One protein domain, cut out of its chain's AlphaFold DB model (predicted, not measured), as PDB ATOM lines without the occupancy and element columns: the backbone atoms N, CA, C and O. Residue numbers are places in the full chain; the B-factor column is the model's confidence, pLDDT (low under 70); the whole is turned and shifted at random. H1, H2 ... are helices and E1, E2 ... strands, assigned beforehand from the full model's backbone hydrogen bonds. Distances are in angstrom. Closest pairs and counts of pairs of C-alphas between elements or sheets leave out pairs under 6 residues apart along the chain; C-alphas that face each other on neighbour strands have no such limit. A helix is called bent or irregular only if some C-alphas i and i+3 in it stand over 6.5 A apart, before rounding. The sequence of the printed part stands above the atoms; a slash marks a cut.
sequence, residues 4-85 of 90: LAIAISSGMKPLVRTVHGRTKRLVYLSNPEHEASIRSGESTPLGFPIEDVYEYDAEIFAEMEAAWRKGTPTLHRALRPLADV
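This is residues 4 to 85 of the 90 residues of an uncharacterized protein of Mesorhizobium sp. WSM3876 (UniProt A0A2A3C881). A small five-stranded antiparallel sheet is folded back on itself at the bent strand E2, bringing E4 and E3 partly face to face with E1 and E5. H1 and H2 sit at opposite ends of the long axis, and residues 70 to 81 lead from H2 back to short H3 by E5. The printed part has 82 residues, in the order E1 E2 E3 H1 E4 E5 H2 H3; the sheet's order is E4 E3 E2 E1 E5, and the class is mixed. It is compact, with a radius of gyration of the C-alphas of 12.9 A and spans of 37 by 25 by 21 A.

E1, residues 4 to 8, begins with C-alpha 4 at (33.162, -18.572, 67.568) and is 13.4 A long. E2, residues 14 to 22, is 19.7 A long and bends by 74 degrees at residue 19. E3 is residues 26 to 30, 13.0 A. H1, residues 32 to 39, 11.5 A, is irregular: C-alphas 33 and 36 are 7.5 A apart. E4 is residues 46 to 49, 10.2 A, and E5 residues 53 to 55, 7.1 A. H2, residues 58 to 69, is 16.3 A long. H3, residues 82 to 85, 5.5 A, ends with C-alpha 85 at (28.434, -27.508, 61.249).

E1, E2 and E3 form a meander, each strand the antiparallel neighbour of the one before. In the hairpin E1 and E2, N 5 and O 17 are 2.8 A apart, within hydrogen-bond range; in the hairpin E2 and E3, N 28 and O 21 are 2.8 A apart. E2 pairs with E1 over residues 14 to 18 and with E3 over 18 to 22. At the edges, N 27 of E3 and O 48 of E4 are 2.8 A apart, and N 6 of E1 and O 54 of E5 2.9 A. H1 is on the sheet at a height of 8.5 A; its closest C-alphas to E2 are those of Pro 32 and Thr 18, 5.7 A. H2 only grazes the sheet, with C-alphas 65 and 14 the closest to E2, 6.3 A. H3 is on the sheet; the C-alphas of Leu 82 and Tyr 54 of E5, its closest, are 4.6 A apart. H1 is apart from H2 and H3. Every O i to N i+4 pair is within hydrogen-bond range in H2, 2 of 4 in H1, and H3 is too short for one.

The C-alphas farthest apart, those of Ser 40 and Thr 72, are 38.2 A apart. The printed part has no cut, and the link from H2 to H3, 12 residues, is long. Mean pLDDT of the printed part is 83.8; residue 10, residues 73 to 79 and 83 to 85 are under 70.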
ATOM      1  N   LEU A   4      34.069 -19.279  66.665       87.12
ATOM      2  CA  LEU A   4      33.162 -18.572  67.568       87.12
ATOM      3  C   LEU A   4      31.766 -19.203  67.538       87.12
ATOM      4  O   LEU A   4      31.307 -19.674  66.499       87.12
ATOM      5  N   ALA A   5      31.103 -19.190  68.686       86.69
ATOM      6  CA  ALA A   5      29.734 -19.647  68.870       86.69
ATOM      7  C   ALA A   5      28.965 -18.689  69.787       86.69
ATOM      8  O   ALA A   5      29.563 -17.979  70.602       86.69
ATOM      9  N   ILE A   6      27.637 -18.704  69.675       84.44
ATOM     10  CA  ILE A   6      26.731 -18.087  70.648       84.44
ATOM     11  C   ILE A   6      26.283 -19.185  71.611       84.44
ATOM     12  O   ILE A   6      25.733 -20.198  71.186       84.44
ATOM     13  N   ALA A   7      26.502 -18.982  72.906       82.56
ATOM     14  CA  ALA A   7      25.934 -19.809  73.968       82.56
ATOM     15  C   ALA A   7      24.922 -18.991  74.778       82.56
ATOM     16  O   ALA A   7      25.149 -17.805  75.031       82.56
ATOM     17  N   ILE A   8      23.820 -19.608  75.201       81.25
ATOM     18  CA  ILE A   8      22.790 -18.944  76.014       81.25
ATOM     19  C   ILE A   8      22.982 -19.338  77.486       81.25
ATOM     20  O   ILE A   8      23.048 -20.520  77.811       81.25
ATOM     21  N   SER A   9      23.103 -18.361  78.396       77.06
ATOM     22  CA  SER A   9      23.199 -18.641  79.841       77.06
ATOM     23  C   SER A   9      21.838 -18.707  80.532       77.06
ATOM     24  O   SER A   9      20.827 -18.241  80.004       77.06
ATOM     25  N   SER A  10      21.835 -19.155  81.794       65.19
ATOM     26  CA  SER A  10      20.754 -18.837  82.738       65.19
ATOM     27  C   SER A  10      20.467 -17.327  82.695       65.19
ATOM     28  O   SER A  10      21.398 -16.518  82.756       65.19
ATOM     29  N   GLY A  11      19.204 -16.949  82.481       71.00
ATOM     30  CA  GLY A  11      18.797 -15.560  82.231       71.00
ATOM     31  C   GLY A  11      18.817 -15.121  80.762       71.00
ATOM     32  O   GLY A  11      18.698 -13.927  80.495       71.00
ATOM     33  N   MET A  12      18.950 -16.059  79.816       80.56
ATOM     34  CA  MET A  12      18.787 -15.828  78.373       80.56
ATOM     35  C   MET A  12      19.773 -14.821  77.764       80.56
ATOM     36  O   MET A  12      19.520 -14.260  76.698       80.56
ATOM     37  N   LYS A  13      20.904 -14.577  78.433       87.50
ATOM     38  CA  LYS A  13      21.943 -13.684  77.926       87.50
ATOM     39  C   LYS A  13      22.708 -14.393  76.800       87.50
ATOM     40  O   LYS A  13      23.245 -15.477  77.054       87.50
ATOM     41  N   PRO A  14      22.807 -13.803  75.595       88.12
ATOM     42  CA  PRO A  14      23.681 -14.321  74.553       88.12
ATOM     43  C   PRO A  14      25.142 -14.078  74.936       88.12
ATOM     44  O   PRO A  14      25.517 -13.007  75.421       88.12
ATOM     45  N   LEU A  15      25.984 -15.079  74.717       90.12
ATOM     46  CA  LEU A  15      27.395 -15.032  75.066       90.12
ATOM     47  C   LEU A  15      28.248 -15.484  73.885       90.12
ATOM     48  O   LEU A  15      28.123 -16.620  73.436       90.12
ATOM     49  N   VAL A  16      29.167 -14.624  73.439       92.19
ATOM     50  CA  VAL A  16      30.188 -15.010  72.458       92.19
ATOM     51  C   VAL A  16      31.209 -15.915  73.130       92.19
ATOM     52  O   VAL A  16      31.737 -15.596  74.202       92.19
ATOM     53  N   ARG A  17      31.468 -17.069  72.525       92.69
ATOM     54  CA  ARG A  17      32.352 -18.094  73.069       92.69
ATOM     55  C   ARG A  17      33.270 -18.661  72.006       92.69
ATOM     56  O   ARG A  17      32.898 -18.783  70.847       92.69
ATOM     57  N   THR A  18      34.452 -19.058  72.445       91.44
ATOM     58  CA  THR A  18      35.424 -19.795  71.647       91.44
ATOM     59  C   THR A  18      35.195 -21.293  71.809       91.44
ATOM     60  O   THR A  18      35.154 -21.780  72.937       91.44
ATOM     61  N   VAL A  19      35.089 -22.026  70.700       90.94
ATOM     62  CA  VAL A  19      34.937 -23.487  70.681       90.94
ATOM     63  C   VAL A  19      36.300 -24.173  70.697       90.94
ATOM     64  O   VAL A  19      37.113 -23.968  69.796       90.94
ATOM     65  N   HIS A  20      36.515 -25.037  71.691       88.88
ATOM     66  CA  HIS A  20      37.737 -25.838  71.853       88.88
ATOM     67  C   HIS A  20      37.571 -27.283  71.387       88.88
ATOM     68  O   HIS A  20      38.529 -27.919  70.959       88.88
ATOM     69  N   GLY A  21      36.353 -27.814  71.451       87.75
ATOM     70  CA  GLY A  21      36.063 -29.191  71.072       87.75
ATOM     71  C   GLY A  21      34.661 -29.604  71.487       87.75
ATOM     72  O   GLY A  21      33.887 -28.793  71.998       87.75
ATOM     73  N   ARG A  22      34.324 -30.877  71.279       89.44
ATOM     74  CA  ARG A  22      33.021 -31.417  71.670       89.44
ATOM     75  C   ARG A  22      33.076 -32.901  72.007       89.44
ATOM     76  O   ARG A  22      33.987 -33.614  71.604       89.44
ATOM     77  N   THR A  23      32.037 -33.364  72.685       88.94
ATOM     78  CA  THR A  23      31.668 -34.775  72.820       88.94
ATOM     79  C   THR A  23      30.339 -35.030  72.100       88.94
ATOM     80  O   THR A  23      29.835 -34.175  71.374       88.94
ATOM     81  N   LYS A  24      29.724 -36.199  72.328       85.38
ATOM     82  CA  LYS A  24      28.363 -36.500  71.848       85.38
ATOM     83  C   LYS A  24      27.279 -35.612  72.470       85.38
ATOM     84  O   LYS A  24      26.183 -35.567  71.929       85.38
ATOM     85  N   ARG A  25      27.546 -34.992  73.625       87.25
ATOM     86  CA  ARG A  25      26.538 -34.252  74.409       87.25
ATOM     87  C   ARG A  25      26.941 -32.822  74.750       87.25
ATOM     88  O   ARG A  25      26.070 -32.011  75.021       87.25
ATOM     89  N   LEU A  26      28.241 -32.528  74.767       90.12
ATOM     90  CA  LEU A  26      28.762 -31.245  75.235       90.12
ATOM     91  C   LEU A  26      29.649 -30.582  74.192       90.12
ATOM     92  O   LEU A  26      30.405 -31.268  73.507       90.12
ATOM     93  N   VAL A  27      29.626 -29.255  74.149       90.44
ATOM     94  CA  VAL A  27      30.624 -28.420  73.478       90.44
ATOM     95  C   VAL A  27      31.460 -27.722  74.545       90.44
ATOM     96  O   VAL A  27      30.922 -27.156  75.492       90.44
ATOM     97  N   TYR A  28      32.780 -27.777  74.403       91.44
ATOM     98  CA  TYR A  28      33.719 -27.131  75.312       91.44
ATOM     99  C   TYR A  28      34.017 -25.717  74.825       91.44
ATOM    100  O   TYR A  28      34.546 -25.525  73.727       91.44
ATOM    101  N   LEU A  29      33.665 -24.737  75.651       91.44
ATOM    102  CA  LEU A  29      33.634 -23.320  75.321       91.44
ATOM    103  C   LEU A  29      34.473 -22.491  76.300       91.44
ATOM    104  O   LEU A  29      34.531 -22.792  77.489       91.44
ATOM    105  N   SER A  30      35.068 -21.393  75.837       91.94
ATOM    106  CA  SER A  30      35.682 -20.385  76.716       91.94
ATOM    107  C   SER A  30      35.217 -18.971  76.382       91.94
ATOM    108  O   SER A  30      34.740 -18.703  75.277       91.94
ATOM    109  N   ASN A  31      35.372 -18.043  77.332       87.38
ATOM    110  CA  ASN A  31      35.371 -16.614  77.010       87.38
ATOM    111  C   ASN A  31      36.592 -16.332  76.104       87.38
ATOM    112  O   ASN A  31      37.684 -16.798  76.453       87.38
ATOM    113  N   PRO A  32      36.440 -15.621  74.969       85.75
ATOM    114  CA  PRO A  32      37.574 -15.183  74.155       85.75
ATOM    115  C   PRO A  32      38.678 -14.481  74.961       85.75
ATOM    116  O   PRO A  32      39.856 -14.726  74.728       85.75
ATOM    117  N   GLU A  33      38.316 -13.695  75.978       85.44
ATOM    118  CA  GLU A  33      39.279 -12.983  76.835       85.44
ATOM    119  C   GLU A  33      40.164 -13.923  77.671       85.44
ATOM    120  O   GLU A  33      41.257 -13.548  78.080       85.44
ATOM    121  N   HIS A  34      39.712 -15.154  77.930       83.94
ATOM    122  CA  HIS A  34      40.425 -16.128  78.764       83.94
ATOM    123  C   HIS A  34      41.200 -17.159  77.933       83.94
ATOM    124  O   HIS A  34      41.744 -18.115  78.481       83.94
ATOM    125  N   GLU A  35      41.254 -17.007  76.607       84.44
ATOM    126  CA  GLU A  35      41.861 -18.010  75.730       84.44
ATOM    127  C   GLU A  35      43.354 -18.230  76.036       84.44
ATOM    128  O   GLU A  35      43.835 -19.358  75.948       84.44
ATOM    129  N   ALA A  36      44.073 -17.182  76.453       85.00
ATOM    130  CA  ALA A  36      45.473 -17.287  76.861       85.00
ATOM    131  C   ALA A  36      45.654 -18.213  78.077       85.00
ATOM    132  O   ALA A  36      46.486 -19.115  78.024       85.00
ATOM    133  N   SER A  37      44.824 -18.058  79.115       86.12
ATOM    134  CA  SER A  37      44.861 -18.899  80.321       86.12
ATOM    135  C   SER A  37      44.426 -20.344  80.060       86.12
ATOM    136  O   SER A  37      44.917 -21.269  80.700       86.12
ATOM    137  N   ILE A  38      43.525 -20.570  79.098       87.81
ATOM    138  CA  ILE A  38      43.188 -21.929  78.645       87.81
ATOM    139  C   ILE A  38      44.400 -22.576  77.965       87.81
ATOM    140  O   ILE A  38      44.732 -23.725  78.244       87.81
ATOM    141  N   ARG A  39      45.079 -21.840  77.072       85.31
ATOM    142  CA  ARG A  39      46.245 -22.348  76.336       85.31
ATOM    143  C   ARG A  39      47.451 -22.608  77.241       85.31
ATOM    144  O   ARG A  39      48.194 -23.545  76.968       85.31
ATOM    145  N   SER A  40      47.643 -21.812  78.294       90.06
ATOM    146  CA  SER A  40      48.706 -22.026  79.286       90.06
ATOM    147  C   SER A  40      48.395 -23.140  80.293       90.06
ATOM    148  O   SER A  40      49.285 -23.550  81.032       90.06
ATOM    149  N   GLY A  41      47.159 -23.655  80.318       89.31
ATOM    150  CA  GLY A  41      46.719 -24.686  81.264       89.31
ATOM    151  C   GLY A  41      46.338 -24.155  82.650       89.31
ATOM    152  O   GLY A  41      46.047 -24.943  83.545       89.31
ATOM    153  N   GLU A  42      46.303 -22.835  82.838       90.69
ATOM    154  CA  GLU A  42      45.863 -22.183  84.081       90.69
ATOM    155  C   GLU A  42      44.346 -22.274  84.292       90.69
ATOM    156  O   GLU A  42      43.848 -22.128  85.409       90.69
ATOM    157  N   SER A  43      43.591 -22.499  83.216       90.31
ATOM    158  CA  SER A  43      42.138 -22.638  83.241       90.31
ATOM    159  C   SER A  43      41.671 -23.729  82.279       90.31
ATOM    160  O   SER A  43      42.408 -24.155  81.389       90.31
ATOM    161  N   THR A  44      40.425 -24.178  82.433       88.44
ATOM    162  CA  THR A  44      39.815 -25.208  81.584       88.44
ATOM    163  C   THR A  44      38.553 -24.695  80.885       88.44
ATOM    164  O   THR A  44      37.826 -23.863  81.437       88.44
ATOM    165  N   PRO A  45      38.263 -25.160  79.652       89.56
ATOM    166  CA  PRO A  45      37.027 -24.804  78.967       89.56
ATOM    167  C   PRO A  45      35.800 -25.326  79.718       89.56
ATOM    168  O   PRO A  45      35.815 -26.419  80.286       89.56
ATOM    169  N   LEU A  46      34.701 -24.583  79.647       90.12
ATOM    170  CA  LEU A  46      33.423 -24.966  80.236       90.12
ATOM    171  C   LEU A  46      32.602 -25.796  79.249       90.12
ATOM    172  O   LEU A  46      32.466 -25.435  78.082       90.12
ATOM    173  N   GLY A  47      32.031 -26.904  79.719       90.56
ATOM    174  CA  GLY A  47      31.119 -27.723  78.922       90.56
ATOM    175  C   GLY A  47      29.706 -27.142  78.904       90.56
ATOM    176  O   GLY A  47      29.135 -26.898  79.963       90.56
ATOM    177  N   PHE A  48      29.140 -26.973  77.712       89.44
ATOM    178  CA  PHE A  48      27.745 -26.582  77.487       89.44
ATOM    179  C   PHE A  48      26.982 -27.692  76.753       89.44
ATOM    180  O   PHE A  48      27.587 -28.334  75.887       89.44
ATOM    181  N   PRO A  49      25.690 -27.923  77.057       88.19
ATOM    182  CA  PRO A  49      24.834 -28.796  76.255       88.19
ATOM    183  C   PRO A  49      24.840 -28.352  74.792       88.19
ATOM    184  O   PRO A  49      24.807 -27.158  74.501       88.19
ATOM    185  N   ILE A  50      24.935 -29.298  73.861       86.94
ATOM    186  CA  ILE A  50      25.085 -28.974  72.435       86.94
ATOM    187  C   ILE A  50      23.871 -28.221  71.869       86.94
ATOM    188  O   ILE A  50      24.021 -27.406  70.964       86.94
ATOM    189  N   GLU A  51      22.690 -28.473  72.426       84.56
ATOM    190  CA  GLU A  51      21.424 -27.811  72.119       84.56
ATOM    191  C   GLU A  51      21.395 -26.322  72.504       84.56
ATOM    192  O   GLU A  51      20.594 -25.569  71.955       84.56
ATOM    193  N   ASP A  52      22.299 -25.884  73.383       87.06
ATOM    194  CA  ASP A  52      22.395 -24.499  73.855       87.06
ATOM    195  C   ASP A  52      23.505 -23.703  73.148       87.06
ATOM    196  O   ASP A  52      23.819 -22.572  73.540       87.06
ATOM    197  N   VAL A  53      24.127 -24.293  72.121       87.94
ATOM    198  CA  VAL A  53      25.274 -23.723  71.411       87.94
ATOM    199  C   VAL A  53      24.976 -23.587  69.922       87.94
ATOM    200  O   VAL A  53      24.683 -24.555  69.217       87.94
ATOM    201  N   TYR A  54      25.131 -22.367  69.427       89.06
ATOM    202  CA  TYR A  54      24.746 -21.959  68.083       89.06
ATOM    203  C   TYR A  54      25.933 -21.367  67.325       89.06
ATOM    204  O   TYR A  54      26.891 -20.875  67.927       89.06
ATOM    205  N   GLU A  55      25.882 -21.416  65.996       89.12
ATOM    206  CA  GLU A  55      26.859 -20.729  65.148       89.12
ATOM    207  C   GLU A  55      26.872 -19.223  65.453       89.12
ATOM    208  O   GLU A  55      25.824 -18.618  65.692       89.12
ATOM    209  N   TYR A  56      28.066 -18.624  65.496       89.44
ATOM    210  CA  TYR A  56      28.172 -17.187  65.706       89.44
ATOM    211  C   TYR A  56      27.767 -16.418  64.452       89.44
ATOM    212  O   TYR A  56      28.382 -16.567  63.397       89.44
ATOM    213  N   ASP A  57      26.780 -15.548  64.620       87.75
ATOM    214  CA  ASP A  57      26.337 -14.568  63.640       87.75
ATOM    215  C   ASP A  57      26.317 -13.197  64.323       87.75
ATOM    216  O   ASP A  57      25.701 -13.026  65.378       87.75
ATOM    217  N   ALA A  58      27.055 -12.237  63.763       88.94
ATOM    218  CA  ALA A  58      27.249 -10.932  64.384       88.94
ATOM    219  C   ALA A  58      25.965 -10.086  64.402       88.94
ATOM    220  O   ALA A  58      25.747  -9.345  65.363       88.94
ATOM    221  N   GLU A  59      25.118 -10.205  63.376       88.62
ATOM    222  CA  GLU A  59      23.857  -9.467  63.287       88.62
ATOM    223  C   GLU A  59      22.866 -10.029  64.306       88.62
ATOM    224  O   GLU A  59      22.349  -9.288  65.145       88.62
ATOM    225  N   ILE A  60      22.706 -11.357  64.334       86.62
ATOM    226  CA  ILE A  60      21.815 -12.019  65.295       86.62
ATOM    227  C   ILE A  60      22.292 -11.785  66.733       86.62
ATOM    228  O   ILE A  60      21.484 -11.527  67.626       86.62
ATOM    229  N   PHE A  61      23.603 -11.839  66.986       88.88
ATOM    230  CA  PHE A  61      24.142 -11.554  68.313       88.88
ATOM    231  C   PHE A  61      23.788 -10.134  68.777       88.88
ATOM    232  O   PHE A  61      23.347  -9.960  69.916       88.88
ATOM    233  N   ALA A  62      23.938  -9.129  67.908       89.94
ATOM    234  CA  ALA A  62      23.605  -7.744  68.232       89.94
ATOM    235  C   ALA A  62      22.106  -7.567  68.532       89.94
ATOM    236  O   ALA A  62      21.747  -6.879  69.493       89.94
ATOM    237  N   GLU A  63      21.230  -8.224  67.766       88.38
ATOM    238  CA  GLU A  63      19.784  -8.238  68.016       88.38
ATOM    239  C   GLU A  63      19.445  -8.853  69.379       88.38
ATOM    240  O   GLU A  63      18.736  -8.238  70.183       88.38
ATOM    241  N   MET A  64      20.001 -10.031  69.677       86.56
ATOM    242  CA  MET A  64      19.787 -10.720  70.951       86.56
ATOM    243  C   MET A  64      20.309  -9.903  72.132       86.56
ATOM    244  O   MET A  64      19.655  -9.832  73.175       86.56
ATOM    245  N   GLU A  65      21.479  -9.279  71.994       89.44
ATOM    246  CA  GLU A  65      22.049  -8.445  73.047       89.44
ATOM    247  C   GLU A  65      21.164  -7.218  73.307       89.44
ATOM    248  O   GLU A  65      20.875  -6.893  74.463       89.44
ATOM    249  N   ALA A  66      20.675  -6.564  72.250       90.12
ATOM    250  CA  ALA A  66      19.758  -5.438  72.370       90.12
ATOM    251  C   ALA A  66      18.425  -5.843  73.020       90.12
ATOM    252  O   ALA A  66      17.920  -5.119  73.880       90.12
ATOM    253  N   ALA A  67      17.863  -6.994  72.645       86.88
ATOM    254  CA  ALA A  67      16.627  -7.518  73.223       86.88
ATOM    255  C   ALA A  67      16.803  -7.891  74.705       86.88
ATOM    256  O   ALA A  67      15.988  -7.508  75.550       86.88
ATOM    257  N   TRP A  68      17.915  -8.544  75.052       88.94
ATOM    258  CA  TRP A  68      18.267  -8.866  76.434       88.94
ATOM    259  C   TRP A  68      18.435  -7.605  77.294       88.94
ATOM    260  O   TRP A  68      17.856  -7.527  78.377       88.94
ATOM    261  N   ARG A  69      19.137  -6.573  76.799       89.00
ATOM    262  CA  ARG A  69      19.298  -5.284  77.506       89.00
ATOM    263  C   ARG A  69      17.969  -4.564  77.753       89.00
ATOM    264  O   ARG A  69      17.849  -3.835  78.732       89.00
ATOM    265  N   LYS A  70      16.968  -4.782  76.897       90.81
ATOM    266  CA  LYS A  70      15.595  -4.267  77.060       90.81
ATOM    267  C   LYS A  70      14.733  -5.127  77.996       90.81
ATOM    268  O   LYS A  70      13.558  -4.825  78.183       90.81
ATOM    269  N   GLY A  71      15.283  -6.199  78.569       85.00
ATOM    270  CA  GLY A  71      14.550  -7.138  79.418       85.00
ATOM    271  C   GLY A  71      13.581  -8.035  78.644       85.00
ATOM    272  O   GLY A  71      12.677  -8.612  79.239       85.00
ATOM    273  N   THR A  72      13.742  -8.146  77.323       79.69
ATOM    274  CA  THR A  72      12.891  -8.959  76.445       79.69
ATOM    275  C   THR A  72      13.707 -10.127  75.885       79.69
ATOM    276  O   THR A  72      14.136 -10.092  74.731       79.69
ATOM    277  N   PRO A  73      14.002 -11.155  76.702       68.31
ATOM    278  CA  PRO A  73      14.829 -12.263  76.253       68.31
ATOM    279  C   PRO A  73      14.164 -12.974  75.074       68.31
ATOM    280  O   PRO A  73      13.021 -13.418  75.162       68.31
ATOM    281  N   THR A  74      14.885 -13.078  73.963       67.12
ATOM    282  CA  THR A  74      14.405 -13.715  72.736       67.12
ATOM    283  C   THR A  74      15.326 -14.863  72.364       67.12
ATOM    284  O   THR A  74      16.531 -14.707  72.188       67.12
ATOM    285  N   LEU A  75      14.736 -16.051  72.252       64.56
ATOM    286  CA  LEU A  75      15.362 -17.200  71.611       64.56
ATOM    287  C   LEU A  75      15.081 -17.071  70.117       64.56
ATOM    288  O   LEU A  75      13.952 -17.303  69.673       64.56
ATOM    289  N   HIS A  76      16.081 -16.663  69.336       61.59
ATOM    290  CA  HIS A  76      15.936 -16.659  67.886       61.59
ATOM    291  C   HIS A  76      15.859 -18.109  67.398       61.59
ATOM    292  O   HIS A  76      16.861 -18.814  67.333       61.59
ATOM    293  N   ARG A  77      14.657 -18.545  66.999       56.59
ATOM    294  CA  ARG A  77      14.426 -19.849  66.342       56.59
ATOM    295  C   ARG A  77      15.190 -20.008  65.015       56.59
ATOM    296  O   ARG A  77      15.204 -21.097  64.461       56.59
ATOM    297  N   ALA A  78      15.787 -18.928  64.506       60.09
ATOM    298  CA  ALA A  78      16.607 -18.901  63.296       60.09
ATOM    299  C   ALA A  78      18.085 -19.262  63.540       60.09
ATOM    300  O   ALA A  78      18.839 -19.400  62.577       60.09
ATOM    301  N   LEU A  79      18.513 -19.408  64.799       68.56
ATOM    302  CA  LEU A  79      19.881 -19.804  65.109       68.56
ATOM    303  C   LEU A  79      20.146 -21.233  64.628       68.56
ATOM    304  O   LEU A  79      19.389 -22.156  64.930       68.56
ATOM    305  N   ARG A  80      21.251 -21.421  63.903       72.44
ATOM    306  CA  ARG A  80      21.696 -22.748  63.473       72.44
ATOM    307  C   ARG A  80      22.411 -23.434  64.634       72.44
ATOM    308  O   ARG A  80      23.398 -22.877  65.128       72.44
ATOM    309  N   PRO A  81      21.958 -24.620  65.077       76.62
ATOM    310  CA  PRO A  81      22.689 -25.389  66.070       76.62
ATOM    311  C   PRO A  81      24.111 -25.654  65.579       76.62
ATOM    312  O   PRO A  81      24.324 -26.106  64.451       76.62
ATOM    313  N   LEU A  82      25.101 -25.431  66.442       73.50
ATOM    314  CA  LEU A  82      26.502 -25.669  66.089       73.50
ATOM    315  C   LEU A  82      26.758 -27.157  65.747       73.50
ATOM    316  O   LEU A  82      27.711 -27.493  65.040       73.50
ATOM    317  N   ALA A  83      25.878 -28.052  66.215       64.44
ATOM    318  CA  ALA A  83      25.893 -29.486  65.944       64.44
ATOM    319  C   ALA A  83      25.929 -29.842  64.449       64.44
ATOM    320  O   ALA A  83      26.600 -30.816  64.088       64.44
ATOM    321  N   ASP A  84      25.270 -29.051  63.597       60.00
ATOM    322  CA  ASP A  84      25.134 -29.334  62.162       60.00
ATOM    323  C   ASP A  84      26.393 -28.956  61.362       60.00
ATOM    324  O   ASP A  84      26.688 -29.559  60.329       60.00
ATOM    325  N   VAL A  85      27.202 -28.026  61.884       55.72
ATOM    326  CA  VAL A  85      28.434 -27.508  61.249       55.72
ATOM    327  C   VAL A  85      29.682 -28.328  61.635       55.72
ATOM    328  O   VAL A  85      30.739 -28.223  61.010       55.72
TER     329      VAL A  85